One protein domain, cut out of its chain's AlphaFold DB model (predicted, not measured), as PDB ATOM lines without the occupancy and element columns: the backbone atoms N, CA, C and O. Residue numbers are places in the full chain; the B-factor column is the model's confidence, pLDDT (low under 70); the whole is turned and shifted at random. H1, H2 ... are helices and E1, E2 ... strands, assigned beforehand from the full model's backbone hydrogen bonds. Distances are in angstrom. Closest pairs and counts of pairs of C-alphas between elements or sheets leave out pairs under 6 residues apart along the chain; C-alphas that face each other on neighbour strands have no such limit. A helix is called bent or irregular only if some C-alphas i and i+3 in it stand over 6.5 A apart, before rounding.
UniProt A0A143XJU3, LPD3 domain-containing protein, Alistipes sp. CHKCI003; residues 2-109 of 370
ATOM      1  N   LEU A   2      -1.596  55.741  85.112       36.81
ATOM      2  CA  LEU A   2      -0.321  55.085  84.751       36.81
ATOM      3  C   LEU A   2       0.047  53.882  85.653       36.81
ATOM      4  O   LEU A   2       1.085  53.269  85.470       36.81
ATOM      5  N   HIS A   3      -0.807  53.498  86.605       41.38
ATOM      6  CA  HIS A   3      -0.439  52.607  87.720       41.38
ATOM      7  C   HIS A   3      -0.518  51.091  87.437       41.38
ATOM      8  O   HIS A   3      -0.477  50.291  88.359       41.38
ATOM      9  N   ASN A   4      -0.646  50.687  86.171       47.44
ATOM     10  CA  ASN A   4      -0.631  49.278  85.750       47.44
ATOM     11  C   ASN A   4       0.239  49.042  84.506       47.44
ATOM     12  O   ASN A   4       0.315  47.909  84.035       47.44
ATOM     13  N   LEU A   5       0.879  50.090  83.964       52.72
ATOM     14  CA  LEU A   5       1.767  49.938  82.814       52.72
ATOM     15  C   LEU A   5       3.020  49.172  83.216       52.72
ATOM     16  O   LEU A   5       3.359  48.247  82.507       52.72
ATOM     17  N   ASP A   6       3.590  49.424  84.394       53.16
ATOM     18  CA  ASP A   6       4.763  48.683  84.875       53.16
ATOM     19  C   ASP A   6       4.451  47.204  85.137       53.16
ATOM     20  O   ASP A   6       5.264  46.338  84.843       53.16
ATOM     21  N   ALA A   7       3.258  46.880  85.648       48.16
ATOM     22  CA  ALA A   7       2.833  45.493  85.845       48.16
ATOM     23  C   ALA A   7       2.558  44.783  84.508       48.16
ATOM     24  O   ALA A   7       2.858  43.597  84.365       48.16
ATOM     25  N   LEU A   8       2.010  45.508  83.524       50.09
ATOM     26  CA  LEU A   8       1.777  45.020  82.166       50.09
ATOM     27  C   LEU A   8       3.082  44.909  81.363       50.09
ATOM     28  O   LEU A   8       3.259  43.953  80.619       50.09
ATOM     29  N   GLU A   9       4.006  45.843  81.537       55.62
ATOM     30  CA  GLU A   9       5.319  45.888  80.906       55.62
ATOM     31  C   GLU A   9       6.225  44.832  81.523       55.62
ATOM     32  O   GLU A   9       6.764  44.020  80.786       55.62
ATOM     33  N   ALA A  10       6.284  44.710  82.853       56.19
ATOM     34  CA  ALA A  10       6.906  43.567  83.518       56.19
ATOM     35  C   ALA A  10       6.265  42.252  83.069       56.19
ATOM     36  O   ALA A  10       6.955  41.246  82.970       56.19
ATOM     37  N   PHE A  11       4.961  42.249  82.752       51.03
ATOM     38  CA  PHE A  11       4.276  41.086  82.199       51.03
ATOM     39  C   PHE A  11       4.650  40.772  80.741       51.03
ATOM     40  O   PHE A  11       4.741  39.595  80.397       51.03
ATOM     41  N   GLN A  12       4.891  41.785  79.909       48.97
ATOM     42  CA  GLN A  12       5.282  41.663  78.499       48.97
ATOM     43  C   GLN A  12       6.790  41.432  78.312       48.97
ATOM     44  O   GLN A  12       7.190  40.739  77.383       48.97
ATOM     45  N   GLN A  13       7.621  41.978  79.203       53.91
ATOM     46  CA  GLN A  13       9.076  41.823  79.241       53.91
ATOM     47  C   GLN A  13       9.518  40.528  79.937       53.91
ATOM     48  O   GLN A  13      10.719  40.262  80.017       53.91
ATOM     49  N   ARG A  14       8.580  39.698  80.427       56.31
ATOM     50  CA  ARG A  14       8.901  38.362  80.944       56.31
ATOM     51  C   ARG A  14       9.534  37.525  79.836       56.31
ATOM     52  O   ARG A  14       8.847  36.851  79.078       56.31
ATOM     53  N   MET A  15      10.853  37.458  79.828       47.91
ATOM     54  CA  MET A  15      11.527  36.238  79.412       47.91
ATOM     55  C   MET A  15      11.200  35.222  80.507       47.91
ATOM     56  O   MET A  15      11.596  35.432  81.651       47.91
ATOM     57  N   THR A  16      10.401  34.195  80.205       51.03
ATOM     58  CA  THR A  16       9.932  33.153  81.147       51.03
ATOM     59  C   THR A  16      10.902  32.934  82.327       51.03
ATOM     60  O   THR A  16      11.992  32.408  82.114       51.03
ATOM     61  N   TYR A  17      10.547  33.363  83.552       50.28
ATOM     62  CA  TYR A  17      11.416  33.468  84.751       50.28
ATOM     63  C   TYR A  17      12.313  32.260  85.025       50.28
ATOM     64  O   TYR A  17      11.935  31.373  85.792       50.28
ATOM     65  N   GLY A  18      13.476  32.154  84.374       41.34
ATOM     66  CA  GLY A  18      14.286  30.925  84.399       41.34
ATOM     67  C   GLY A  18      13.478  29.643  84.106       41.34
ATOM     68  O   GLY A  18      13.928  28.532  84.379       41.34
ATOM     69  N   HIS A  19      12.259  29.796  83.589       49.97
ATOM     70  CA  HIS A  19      11.355  28.765  83.125       49.97
ATOM     71  C   HIS A  19      11.511  28.726  81.619       49.97
ATOM     72  O   HIS A  19      10.515  28.725  80.905       49.97
ATOM     73  N   THR A  20      12.761  28.707  81.143       52.41
ATOM     74  CA  THR A  20      13.022  28.335  79.762       52.41
ATOM     75  C   THR A  20      12.197  27.089  79.508       52.41
ATOM     76  O   THR A  20      12.288  26.092  80.246       52.41
ATOM     77  N   LEU A  21      11.262  27.212  78.564       58.91
ATOM     78  CA  LEU A  21      10.378  26.121  78.216       58.91
ATOM     79  C   LEU A  21      11.281  24.917  77.986       58.91
ATOM     80  O   LEU A  21      12.266  24.988  77.259       58.91
ATOM     81  N   SER A  22      11.050  23.834  78.728       62.47
ATOM     82  CA  SER A  22      11.969  22.705  78.650       62.47
ATOM     83  C   SER A  22      11.949  22.167  77.222       62.47
ATOM     84  O   SER A  22      10.914  21.659  76.793       62.47
ATOM     85  N   GLU A  23      13.089  22.202  76.528       63.31
ATOM     86  CA  GLU A  23      13.254  21.621  75.184       63.31
ATOM     87  C   GLU A  23      12.840  20.142  75.129       63.31
ATOM     88  O   GLU A  23      12.473  19.620  74.087       63.31
ATOM     89  N   ARG A  24      12.842  19.445  76.275       62.62
ATOM     90  CA  ARG A  24      12.360  18.059  76.386       62.62
ATOM     91  C   ARG A  24      10.845  17.937  76.220       62.62
ATOM     92  O   ARG A  24      10.353  16.881  75.836       62.62
ATOM     93  N   VAL A  25      10.105  18.981  76.574       63.31
ATOM     94  CA  VAL A  25       8.638  19.017  76.590       63.31
ATOM     95  C   VAL A  25       8.094  19.756  75.367       63.31
ATOM     96  O   VAL A  25       7.057  19.360  74.832       63.31
ATOM     97  N   TRP A  26       8.794  20.794  74.916       69.00
ATOM     98  CA  TRP A  26       8.331  21.746  73.911       69.00
ATOM     99  C   TRP A  26       9.136  21.647  72.622       69.00
ATOM    100  O   TRP A  26      10.357  21.509  72.663       69.00
ATOM    101  N   SER A  27       8.442  21.761  71.489       64.62
ATOM    102  CA  SER A  27       9.048  21.821  70.161       64.62
ATOM    103  C   SER A  27       9.620  23.218  69.942       64.62
ATOM    104  O   SER A  27       8.990  24.076  69.320       64.62
ATOM    105  N   ILE A  28      10.816  23.467  70.475       58.47
ATOM    106  CA  ILE A  28      11.481  24.774  70.383       58.47
ATOM    107  C   ILE A  28      12.228  24.893  69.052       58.47
ATOM    108  O   ILE A  28      13.442  25.066  68.989       58.47
ATOM    109  N   ALA A  29      11.487  24.865  67.944       55.66
ATOM    110  CA  ALA A  29      11.903  25.735  66.854       55.66
ATOM    111  C   ALA A  29      11.687  27.163  67.379       55.66
ATOM    112  O   ALA A  29      10.565  27.477  67.772       55.66
ATOM    113  N   LYS A  30      12.723  28.016  67.418       57.81
ATOM    114  CA  LYS A  30      12.661  29.394  67.973       57.81
ATOM    115  C   LYS A  30      11.431  30.204  67.525       57.81
ATOM    116  O   LYS A  30      10.985  31.104  68.223       57.81
ATOM    117  N   GLN A  31      10.869  29.870  66.362       59.88
ATOM    118  CA  GLN A  31       9.629  30.447  65.844       59.88
ATOM    119  C   GLN A  31       8.390  30.194  66.729       59.88
ATOM    120  O   GLN A  31       7.537  31.068  66.814       59.88
ATOM    121  N   PHE A  32       8.280  29.047  67.409       65.19
ATOM    122  CA  PHE A  32       7.095  28.682  68.199       65.19
ATOM    123  C   PHE A  32       7.153  29.127  69.659       65.19
ATOM    124  O   PHE A  32       6.104  29.245  70.284       65.19
ATOM    125  N   GLU A  33       8.336  29.429  70.192       67.38
ATOM    126  CA  GLU A  33       8.502  29.955  71.553       67.38
ATOM    127  C   GLU A  33       7.663  31.226  71.755       67.38
ATOM    128  O   GLU A  33       6.808  31.273  72.636       67.38
ATOM    129  N   ARG A  34       7.771  32.171  70.814       69.44
ATOM    130  CA  ARG A  34       6.966  33.404  70.799       69.44
ATOM    131  C   ARG A  34       5.462  33.140  70.731       69.44
ATOM    132  O   ARG A  34       4.680  33.885  71.312       69.44
ATOM    133  N   HIS A  35       5.036  32.093  70.024       71.94
ATOM    134  CA  HIS A  35       3.618  31.734  69.936       71.94
ATOM    135  C   HIS A  35       3.094  31.122  71.239       71.94
ATOM    136  O   HIS A  35       1.955  31.397  71.623       71.94
ATOM    137  N   VAL A  36       3.913  30.331  71.939       74.50
ATOM    138  CA  VAL A  36       3.580  29.808  73.272       74.50
ATOM    139  C   VAL A  36       3.474  30.954  74.274       74.50
ATOM    140  O   VAL A  36       2.469  31.044  74.978       74.50
ATOM    141  N   GLU A  37       4.455  31.856  74.294       71.94
ATOM    142  CA  GLU A  37       4.464  33.046  75.152       71.94
ATOM    143  C   GLU A  37       3.266  33.959  74.882       71.94
ATOM    144  O   GLU A  37       2.583  34.362  75.821       71.94
ATOM    145  N   LEU A  38       2.942  34.218  73.612       72.88
ATOM    146  CA  LEU A  38       1.764  35.001  73.232       72.88
ATOM    147  C   LEU A  38       0.458  34.327  73.677       72.88
ATOM    148  O   LEU A  38      -0.436  34.980  74.202       72.88
ATOM    149  N   SER A  39       0.337  33.009  73.497       73.50
ATOM    150  CA  SER A  39      -0.863  32.270  73.917       73.50
ATOM    151  C   SER A  39      -1.046  32.307  75.438       73.50
ATOM    152  O   SER A  39      -2.166  32.437  75.939       73.50
ATOM    153  N   LEU A  40       0.058  32.207  76.183       73.62
ATOM    154  CA  LEU A  40       0.074  32.356  77.635       73.62
ATOM    155  C   LEU A  40      -0.314  33.773  78.049       73.62
ATOM    156  O   LEU A  40      -1.157  33.935  78.930       73.62
ATOM    157  N   SER A  41       0.273  34.781  77.408       68.44
ATOM    158  CA  SER A  41       0.090  36.177  77.782       68.44
ATOM    159  C   SER A  41      -1.345  36.647  77.523       68.44
ATOM    160  O   SER A  41      -1.988  37.187  78.424       68.44
ATOM    161  N   VAL A  42      -1.903  36.332  76.349       72.56
ATOM    162  CA  VAL A  42      -3.315  36.582  76.023       72.56
ATOM    163  C   VAL A  42      -4.215  35.867  77.023       72.56
ATOM    164  O   VAL A  42      -5.049  36.505  77.663       72.56
ATOM    165  N   GLY A  43      -4.000  34.569  77.251       73.38
ATOM    166  CA  GLY A  43      -4.863  33.799  78.139       73.38
ATOM    167  C   GLY A  43      -4.842  34.272  79.594       73.38
ATOM    168  O   GLY A  43      -5.889  34.281  80.237       73.38
ATOM    169  N   ILE A  44      -3.684  34.687  80.115       72.38
ATOM    170  CA  ILE A  44      -3.590  35.274  81.457       72.38
ATOM    171  C   ILE A  44      -4.280  36.644  81.492       72.38
ATOM    172  O   ILE A  44      -5.034  36.904  82.427       72.38
ATOM    173  N   SER A  45      -4.083  37.488  80.471       69.69
ATOM    174  CA  SER A  45      -4.710  38.818  80.399       69.69
ATOM    175  C   SER A  45      -6.240  38.749  80.350       69.69
ATOM    176  O   SER A  45      -6.925  39.560  80.964       69.69
ATOM    177  N   GLU A  46      -6.777  37.721  79.688       76.62
ATOM    178  CA  GLU A  46      -8.212  37.449  79.581       76.62
ATOM    179  C   GLU A  46      -8.772  36.733  80.824       76.62
ATOM    180  O   GLU A  46      -9.962  36.425  80.882       76.62
ATOM    181  N   GLY A  47      -7.930  36.398  81.812       74.50
ATOM    182  CA  GLY A  47      -8.340  35.665  83.013       74.50
ATOM    183  C   GLY A  47      -8.774  34.220  82.736       74.50
ATOM    184  O   GLY A  47      -9.577  33.644  83.476       74.50
ATOM    185  N   ARG A  48      -8.280  33.604  81.653       79.12
ATOM    186  CA  ARG A  48      -8.669  32.245  81.256       79.12
ATOM    187  C   ARG A  48      -8.105  31.206  82.219       79.12
ATOM    188  O   ARG A  48      -6.995  31.302  82.737       79.12
ATOM    189  N   SER A  49      -8.865  30.128  82.414       82.56
ATOM    190  CA  SER A  49      -8.412  29.014  83.250       82.56
ATOM    191  C   SER A  49      -7.162  28.334  82.675       82.56
ATOM    192  O   SER A  49      -6.993  28.229  81.456       82.56
ATOM    193  N   ALA A  50      -6.346  27.739  83.551       83.62
ATOM    194  CA  ALA A  50      -5.187  26.939  83.144       83.62
ATOM    195  C   ALA A  50      -5.540  25.824  82.144       83.62
ATOM    196  O   ALA A  50      -4.723  25.475  81.299       83.62
ATOM    197  N   ALA A  51      -6.757  25.272  82.219       85.69
ATOM    198  CA  ALA A  51      -7.231  24.256  81.283       85.69
ATOM    199  C   ALA A  51      -7.441  24.815  79.872       85.69
ATOM    200  O   ALA A  51      -7.138  24.122  78.905       85.69
ATOM    201  N   ASN A  52      -7.930  26.050  79.752       84.25
ATOM    202  CA  ASN A  52      -8.108  26.718  78.464       84.25
ATOM    203  C   ASN A  52      -6.749  27.037  77.839       84.25
ATOM    204  O   ASN A  52      -6.472  26.567  76.742       84.25
ATOM    205  N   ILE A  53      -5.864  27.685  78.597       80.75
ATOM    206  CA  ILE A  53      -4.494  28.006  78.168       80.75
ATOM    207  C   ILE A  53      -3.715  26.738  77.782       80.75
ATOM    208  O   ILE A  53      -3.019  26.693  76.772       80.75
ATOM    209  N   SER A  54      -3.876  25.658  78.552       85.19
ATOM    210  CA  SER A  54      -3.261  24.362  78.255       85.19
ATOM    211  C   SER A  54      -3.723  23.757  76.928       85.19
ATOM    212  O   SER A  54      -2.941  23.036  76.308       85.19
ATOM    213  N   ARG A  55      -4.975  23.978  76.500       86.31
ATOM    214  CA  ARG A  55      -5.462  23.475  75.205       86.31
ATOM    215  C   ARG A  55      -4.790  24.215  74.055       86.31
ATOM    216  O   ARG A  55      -4.296  23.542  73.158       86.31
ATOM    217  N   ASP A  56      -4.697  25.537  74.150       83.06
ATOM    218  CA  ASP A  56      -4.085  26.379  73.118       83.06
ATOM    219  C   ASP A  56      -2.595  26.075  72.972       83.06
ATOM    220  O   ASP A  56      -2.089  25.917  71.867       83.06
ATOM    221  N   ALA A  57      -1.894  25.896  74.094       81.62
ATOM    222  CA  ALA A  57      -0.464  25.646  74.046       81.62
ATOM    223  C   ALA A  57      -0.101  24.205  73.648       81.62
ATOM    224  O   ALA A  57       1.015  23.956  73.209       81.62
ATOM    225  N   ARG A  58      -1.010  23.226  73.787       84.44
ATOM    226  CA  ARG A  58      -0.687  21.794  73.609       84.44
ATOM    227  C   ARG A  58      -0.080  21.473  72.246       84.44
ATOM    228  O   ARG A  58       0.771  20.592  72.180       84.44
ATOM    229  N   MET A  59      -0.506  22.177  71.199       83.38
ATOM    230  CA  MET A  59      -0.022  21.966  69.832       83.38
ATOM    231  C   MET A  59       1.484  22.225  69.672       83.38
ATOM    232  O   MET A  59       2.087  21.700  68.746       83.38
ATOM    233  N   TYR A  60       2.095  22.977  70.592       82.12
ATOM    234  CA  TYR A  60       3.522  23.311  70.563       82.12
ATOM    235  C   TYR A  60       4.400  22.334  71.371       82.12
ATOM    236  O   TYR A  60       5.610  22.534  71.495       82.12
ATOM    237  N   LEU A  61       3.821  21.276  71.952       82.00
ATOM    238  CA  LEU A  61       4.586  20.212  72.611       82.00
ATOM    239  C   LEU A  61       5.344  19.362  71.585       82.00
ATOM    240  O   LEU A  61       4.855  19.147  70.482       82.00
ATOM    241  N   ASN A  62       6.479  18.779  71.989       80.75
ATOM    242  CA  ASN A  62       7.196  17.786  71.169       80.75
ATOM    243  C   ASN A  62       6.303  16.600  70.786       80.75
ATOM    244  O   ASN A  62       6.388  16.061  69.689       80.75
ATOM    245  N   GLU A  63       5.442  16.191  71.716       82.56
ATOM    246  CA  GLU A  63       4.456  15.147  71.494       82.56
ATOM    247  C   GLU A  63       3.082  15.674  71.938       82.56
ATOM    248  O   GLU A  63       2.756  15.579  73.125       82.56
ATOM    249  N   PRO A  64       2.270  16.271  71.046       83.56
ATOM    250  CA  PRO A  64       1.022  16.946  71.425       83.56
ATOM    251  C   PRO A  64      -0.122  15.982  71.789       83.56
ATOM    252  O   PRO A  64      -0.954  16.305  72.643       83.56
ATOM    253  N   ASP A  65      -0.113  14.768  71.231       84.25
ATOM    254  CA  ASP A  65      -1.255  13.839  71.273       84.25
ATOM    255  C   ASP A  65      -1.085  12.646  72.230       84.25
ATOM    256  O   ASP A  65      -1.892  11.711  72.239       84.25
ATOM    257  N   LYS A  66      -0.053  12.638  73.087       83.81
ATOM    258  CA  LYS A  66       0.152  11.539  74.043       83.81
ATOM    259  C   LYS A  66      -0.847  11.626  75.188       83.81
ATOM    260  O   LYS A  66      -0.717  12.404  76.142       83.81
ATOM    261  N   LEU A  67      -1.829  10.737  75.136       80.81
ATOM    262  CA  LEU A  67      -2.779  10.508  76.210       80.81
ATOM    263  C   LEU A  67      -2.761   9.037  76.616       80.81
ATOM    264  O   LEU A  67      -3.089   8.145  75.840       80.81
ATOM    265  N   PHE A  68      -2.412   8.787  77.873       84.19
ATOM    266  CA  PHE A  68      -2.378   7.442  78.423       84.19
ATOM    267  C   PHE A  68      -3.524   7.240  79.407       84.19
ATOM    268  O   PHE A  68      -3.585   7.894  80.450       84.19
ATOM    269  N   ARG A  69      -4.419   6.299  79.095       79.69
ATOM    270  CA  ARG A  69      -5.494   5.895  80.006       79.69
ATOM    271  C   ARG A  69      -4.978   4.988  81.123       79.69
ATOM    272  O   ARG A  69      -4.062   4.182  80.918       79.69
ATOM    273  N   ARG A  70      -5.622   5.093  82.287       84.94
ATOM    274  CA  ARG A  70      -5.558   4.070  83.339       84.94
ATOM    275  C   ARG A  70      -6.555   2.957  83.022       84.94
ATOM    276  O   ARG A  70      -7.631   3.229  82.498       84.94
ATOM    277  N   VAL A  71      -6.179   1.722  83.323       86.75
ATOM    278  CA  VAL A  71      -7.001   0.515  83.147       86.75
ATOM    279  C   VAL A  71      -7.199  -0.149  84.503       86.75
ATOM    280  O   VAL A  71      -6.360   0.015  85.385       86.75
ATOM    281  N   ARG A  72      -8.317  -0.848  84.705       89.00
ATOM    282  CA  ARG A  72      -8.527  -1.618  85.938       89.00
ATOM    283  C   ARG A  72      -7.765  -2.936  85.852       89.00
ATOM    284  O   ARG A  72      -7.768  -3.567  84.797       89.00
ATOM    285  N   ASP A  73      -7.093  -3.311  86.932       88.06
ATOM    286  CA  ASP A  73      -6.515  -4.643  87.082       88.06
ATOM    287  C   ASP A  73      -7.574  -5.673  87.513       88.06
ATOM    288  O   ASP A  73      -8.750  -5.342  87.687       88.06
ATOM    289  N   ALA A  74      -7.152  -6.930  87.678       85.94
ATOM    290  CA  ALA A  74      -8.017  -8.032  88.102       85.94
ATOM    291  C   ALA A  74      -8.683  -7.798  89.474       85.94
ATOM    292  O   ALA A  74      -9.720  -8.388  89.757       85.94
ATOM    293  N   PHE A  75      -8.122  -6.913  90.299       84.94
ATOM    294  CA  PHE A  75      -8.633  -6.550  91.622       84.94
ATOM    295  C   PHE A  75      -9.449  -5.246  91.595       84.94
ATOM    296  O   PHE A  75      -9.816  -4.713  92.641       84.94
ATOM    297  N   GLY A  76      -9.732  -4.701  90.405       86.50
ATOM    298  CA  GLY A  76     -10.512  -3.481  90.214       86.50
ATOM    299  C   GLY A  76      -9.737  -2.176  90.433       86.50
ATOM    300  O   GLY A  76     -10.319  -1.097  90.249       86.50
ATOM    301  N   ASN A  77      -8.441  -2.232  90.760       87.44
ATOM    302  CA  ASN A  77      -7.608  -1.056  91.004       87.44
ATOM    303  C   ASN A  77      -7.153  -0.413  89.690       87.44
ATOM    304  O   ASN A  77      -6.804  -1.086  88.722       87.44
ATOM    305  N   LEU A  78      -7.121   0.923  89.646       88.19
ATOM    306  CA  LEU A  78      -6.669   1.662  88.464       88.19
ATOM    307  C   LEU A  78      -5.136   1.650  88.349       88.19
ATOM    308  O   LEU A  78      -4.442   2.354  89.089       88.19
ATOM    309  N   THR A  79      -4.626   0.935  87.351       87.44
ATOM    310  CA  THR A  79      -3.205   0.814  87.004       87.44
ATOM    311  C   THR A  79      -2.899   1.457  85.645       87.44
ATOM    312  O   THR A  79      -3.787   1.891  84.906       87.44
ATOM    313  N   LEU A  80      -1.613   1.621  85.324       85.69
ATOM    314  CA  LEU A  80      -1.182   2.131  84.018       85.69
ATOM    315  C   LEU A  80      -1.452   1.086  82.926       85.69
ATOM    316  O   LEU A  80      -1.163  -0.090  83.126       85.69
ATOM    317  N   SER A  81      -1.945   1.515  81.758       87.19
ATOM    318  CA  SER A  81      -2.043   0.636  80.581       87.19
ATOM    319  C   SER A  81      -0.664   0.145  80.125       87.19
ATOM    320  O   SER A  81       0.336   0.819  80.358       87.19
ATOM    321  N   LYS A  82      -0.598  -0.998  79.425       86.44
ATOM    322  CA  LYS A  82       0.671  -1.561  78.916       86.44
ATOM    323  C   LYS A  82       1.486  -0.542  78.103       86.44
ATOM    324  O   LYS A  82       2.679  -0.390  78.333       86.44
ATOM    325  N   ALA A  83       0.827   0.230  77.235       85.19
ATOM    326  CA  ALA A  83       1.469   1.301  76.467       85.19
ATOM    327  C   ALA A  83       2.031   2.423  77.363       85.19
ATOM    328  O   ALA A  83       3.130   2.918  77.133       85.19
ATOM    329  N   ALA A  84       1.302   2.796  78.419       84.94
ATOM    330  CA  ALA A  84       1.755   3.797  79.383       84.94
ATOM    331  C   ALA A  84       2.923   3.300  80.239       84.94
ATOM    332  O   ALA A  84       3.790   4.088  80.609       84.94
ATOM    333  N   GLN A  85       2.934   2.007  80.567       85.25
ATOM    334  CA  GLN A  85       4.046   1.371  81.263       85.25
ATOM    335  C   GLN A  85       5.282   1.301  80.372       85.25
ATOM    336  O   GLN A  85       6.365   1.532  80.877       85.25
ATOM    337  N   ALA A  86       5.144   1.046  79.069       87.94
ATOM    338  CA  ALA A  86       6.281   1.018  78.147       87.94
ATOM    339  C   ALA A  86       6.907   2.409  77.925       87.94
ATOM    340  O   ALA A  86       8.119   2.532  77.753       87.94
ATOM    341  N   TYR A  87       6.097   3.469  77.960       87.31
ATOM    342  CA  TYR A  87       6.551   4.827  77.676       87.31
ATOM    343  C   TYR A  87       7.198   5.514  78.895       87.31
ATOM    344  O   TYR A  87       6.557   5.735  79.929       87.31
ATOM    345  N   HIS A  88       8.470   5.899  78.750       83.75
ATOM    346  CA  HIS A  88       9.293   6.519  79.793       83.75
ATOM    347  C   HIS A  88      10.016   7.773  79.267       83.75
ATOM    348  O   HIS A  88      11.172   7.684  78.865       83.75
ATOM    349  N   PRO A  89       9.393   8.965  79.321       82.62
ATOM    350  CA  PRO A  89       9.976  10.204  78.775       82.62
ATOM    351  C   PRO A  89      11.144  10.785  79.607       82.62
ATOM    352  O   PRO A  89      11.679  11.862  79.327       82.62
ATOM    353  N   GLY A  90      11.553  10.074  80.659       81.75
ATOM    354  CA  GLY A  90      12.575  10.499  81.608       81.75
ATOM    355  C   GLY A  90      12.060  11.473  82.669       81.75
ATOM    356  O   GLY A  90      10.861  11.697  82.834       81.75
ATOM    357  N   GLN A  91      12.991  12.021  83.448       77.94
ATOM    358  CA  GLN A  91      12.666  12.934  84.541       77.94
ATOM    359  C   GLN A  91      12.165  14.284  84.014       77.94
ATOM    360  O   GLN A  91      12.657  14.805  83.017       77.94
ATOM    361  N   GLY A  92      11.186  14.861  84.713       76.19
ATOM    362  CA  GLY A  92      10.672  16.203  84.424       76.19
ATOM    363  C   GLY A  92       9.623  16.288  83.313       76.19
ATOM    364  O   GLY A  92       9.032  17.357  83.167       76.19
ATOM    365  N   VAL A  93       9.334  15.189  82.608       84.06
ATOM    366  CA  VAL A  93       8.330  15.112  81.536       84.06
ATOM    367  C   VAL A  93       7.220  14.144  81.949       84.06
ATOM    368  O   VAL A  93       7.475  13.002  82.331       84.06
ATOM    369  N   TYR A  94       5.966  14.591  81.907       85.31
ATOM    370  CA  TYR A  94       4.824  13.707  82.124       85.31
ATOM    371  C   TYR A  94       4.611  12.802  80.918       85.31
ATOM    372  O   TYR A  94       4.828  13.203  79.779       85.31
ATOM    373  N   ARG A  95       4.075  11.603  81.169       87.25
ATOM    374  CA  ARG A  95       3.621  10.713  80.094       87.25
ATOM    375  C   ARG A  95       2.511  11.348  79.253       87.25
ATOM    376  O   ARG A  95       2.401  11.059  78.075       87.25
ATOM    377  N   SER A  96       1.665  12.177  79.867       87.75
ATOM    378  CA  SER A  96       0.562  12.833  79.171       87.75
ATOM    379  C   SER A  96       0.923  14.253  78.751       87.75
ATOM    380  O   SER A  96       1.270  15.082  79.595       87.75
ATOM    381  N   SER A  97       0.712  14.556  77.473       86.19
ATOM    382  CA  SER A  97       0.840  15.891  76.881       86.19
ATOM    383  C   SER A  97      -0.033  16.915  77.601       86.19
ATOM    384  O   SER A  97       0.424  18.003  77.944       86.19
ATOM    385  N   TYR A  98      -1.263  16.528  77.952       86.44
ATOM    386  CA  TYR A  98      -2.153  17.359  78.760       86.44
ATOM    387  C   TYR A  98      -1.525  17.746  80.105       86.44
ATOM    388  O   TYR A  98      -1.582  18.907  80.495       86.44
ATOM    389  N   GLN A  99      -0.891  16.806  80.813       86.81
ATOM    390  CA  GLN A  99      -0.259  17.104  82.103       86.81
ATOM    391  C   GLN A  99       0.963  18.018  81.960       86.81
ATOM    392  O   GLN A  99       1.165  18.882  82.815       86.81
ATOM    393  N   ASN A 100       1.739  17.867  80.883       85.69
ATOM    394  CA  ASN A 100       2.847  18.766  80.560       85.69
ATOM    395  C   ASN A 100       2.358  20.202  80.313       85.69
ATOM    396  O   ASN A 100       2.791  21.119  81.011       85.69
ATOM    397  N   ALA A 101       1.389  20.386  79.409       85.12
ATOM    398  CA  ALA A 101       0.817  21.702  79.117       85.12
ATOM    399  C   ALA A 101       0.123  22.321  80.344       85.12
ATOM    400  O   ALA A 101       0.276  23.509  80.611       85.12
ATOM    401  N   MET A 102      -0.593  21.519  81.140       87.38
ATOM    402  CA  MET A 102      -1.228  21.995  82.376       87.38
ATOM    403  C   MET A 102      -0.217  22.442  83.426       87.38
ATOM    404  O   MET A 102      -0.485  23.392  84.158       87.38
ATOM    405  N   ARG A 103       0.924  21.751  83.552       85.75
ATOM    406  CA  ARG A 103       1.984  22.160  84.480       85.75
ATOM    407  C   ARG A 103       2.533  23.527  84.097       85.75
ATOM    408  O   ARG A 103       2.700  24.347  84.995       85.75
ATOM    409  N   MET A 104       2.796  23.753  82.811       84.38
ATOM    410  CA  MET A 104       3.257  25.052  82.325       84.38
ATOM    411  C   MET A 104       2.208  26.122  82.606       84.38
ATOM    412  O   MET A 104       2.484  27.019  83.387       84.38
ATOM    413  N   ALA A 105       0.984  25.961  82.091       82.50
ATOM    414  CA  ALA A 105      -0.075  26.955  82.248       82.50
ATOM    415  C   ALA A 105      -0.288  27.347  83.720       82.50
ATOM    416  O   ALA A 105      -0.348  28.523  84.049       82.50
ATOM    417  N   ARG A 106      -0.328  26.372  84.640       85.25
ATOM    418  CA  ARG A 106      -0.444  26.653  86.083       85.25
ATOM    419  C   ARG A 106       0.760  27.382  86.659       85.25
ATOM    420  O   ARG A 106       0.581  28.203  87.547       85.25
ATOM    421  N   THR A 107       1.966  27.019  86.228       85.12
ATOM    422  CA  THR A 107       3.187  27.669  86.712       85.12
ATOM    423  C   THR A 107       3.194  29.119  86.254       85.12
ATOM    424  O   THR A 107       3.278  29.987  87.106       85.12
ATOM    425  N   GLU A 108       2.959  29.376  84.968       79.75
ATOM    426  CA  GLU A 108       2.952  30.730  84.405       79.75
ATOM    427  C   GLU A 108       1.853  31.614  84.994       79.75
ATOM    428  O   GLU A 108       2.131  32.730  85.416       79.75
ATOM    429  N   ILE A 109       0.624  31.101  85.123       80.44
ATOM    430  CA  ILE A 109      -0.474  31.837  85.769       80.44
ATOM    431  C   ILE A 109      -0.100  32.203  87.210       80.44
ATOM    432  O   ILE A 109      -0.201  33.362  87.600       80.44
TER     433      ILE A 109
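This is residues 2 to 109 of the 370 residues of the protein "LPD3 domain-containing protein" of Alistipes sp. CHKCI003 (UniProt A0A143XJU3). The domain is a long, loose rod with a three-helix core: H2 and H3 form a helical hairpin, and H5 crosses H3 and meets H2 with its last residues. Beyond one end of this core residues 2 to 7, of which 5 to 7 belong to H1, stick out; at the other end a small head, the strand hairpin E1 and E2 with short helix H4 after it, is joined to the core by two unnamed stretches, residues 61 to 69 and 87 to 96. The printed part has 108 residues, with five named helices and two named strands in the order H1, H2, H3, E1, E2, H4, H5; the sheet, E1 - E2, is antiparallel and the class is mostly helix. The radius of gyration of the C-alphas is 16.7 A, and the spans are 64 by 27 by 20 A.

E1, residues 70 to 72, and E2, residues 78 to 80, are a hairpin of antiparallel neighbours with 128 degrees between their directions; N 71 and O 79 are 2.9 A apart and N 79 and O 71 2.8 A, both within hydrogen-bond range. H4, residues 82 to 86, follows E2 by a tight link and touches no helix. H5, residues 97 to 109, is apart from E1, E2 and H4. H5 touches H3, residues 50 to 60, at a steep tilt of 59 degrees, opposite ways; the closest C-alphas, of Ser 54 and Ala 101, are 4.9 A apart. H3 touches H2, residues 30 to 45, at a shallow tilt of 13 degrees, opposite ways, as a hairpin; the closest C-alphas, of Gly 43 and Ile 53, are 5.8 A apart. H2 and H5 only just touch, with 3 pairs of C-alphas within 8 A, through residues 40 to 44 and 105 to 109 alone; the closest C-alphas, of Ile 44 and Ile 109, are 6.3 A apart. H1, residues 5 to 12, is close to but not clearly touching H2, the closest C-alphas being those of Gln 12 and Ser 41 at 7.6 A. Every O i to N i+4 pair is within hydrogen-bond range in H1, H4 and H5, against 10 of 12 in H2 and 5 of 7 in H3.

E1 begins at C-alpha 70, (-5.558, 4.070, 83.339), and is 6.9 A long; E2 is 7.1 A and H4 6.2 A. H2 is 23.3 A long, H5 18.3 A, H3 15.7 A and H1 10.0 A. H3 is irregular, only just: C-alphas 56 and 59 are 6.8 A apart. H1 begins at C-alpha 5, (1.767, 49.938, 82.814), and H5 ends at C-alpha 109, (-0.474, 31.837, 85.769).

The two C-alphas farthest apart, those of Leu 2 and Ala 74, are 63.7 A apart. The printed part has no cut. The link from H1 to H2, residues 13 to 29, is long. Mean pLDDT of the printed part is 74.1; residues 2 to 34, 41 and 45 are under 70.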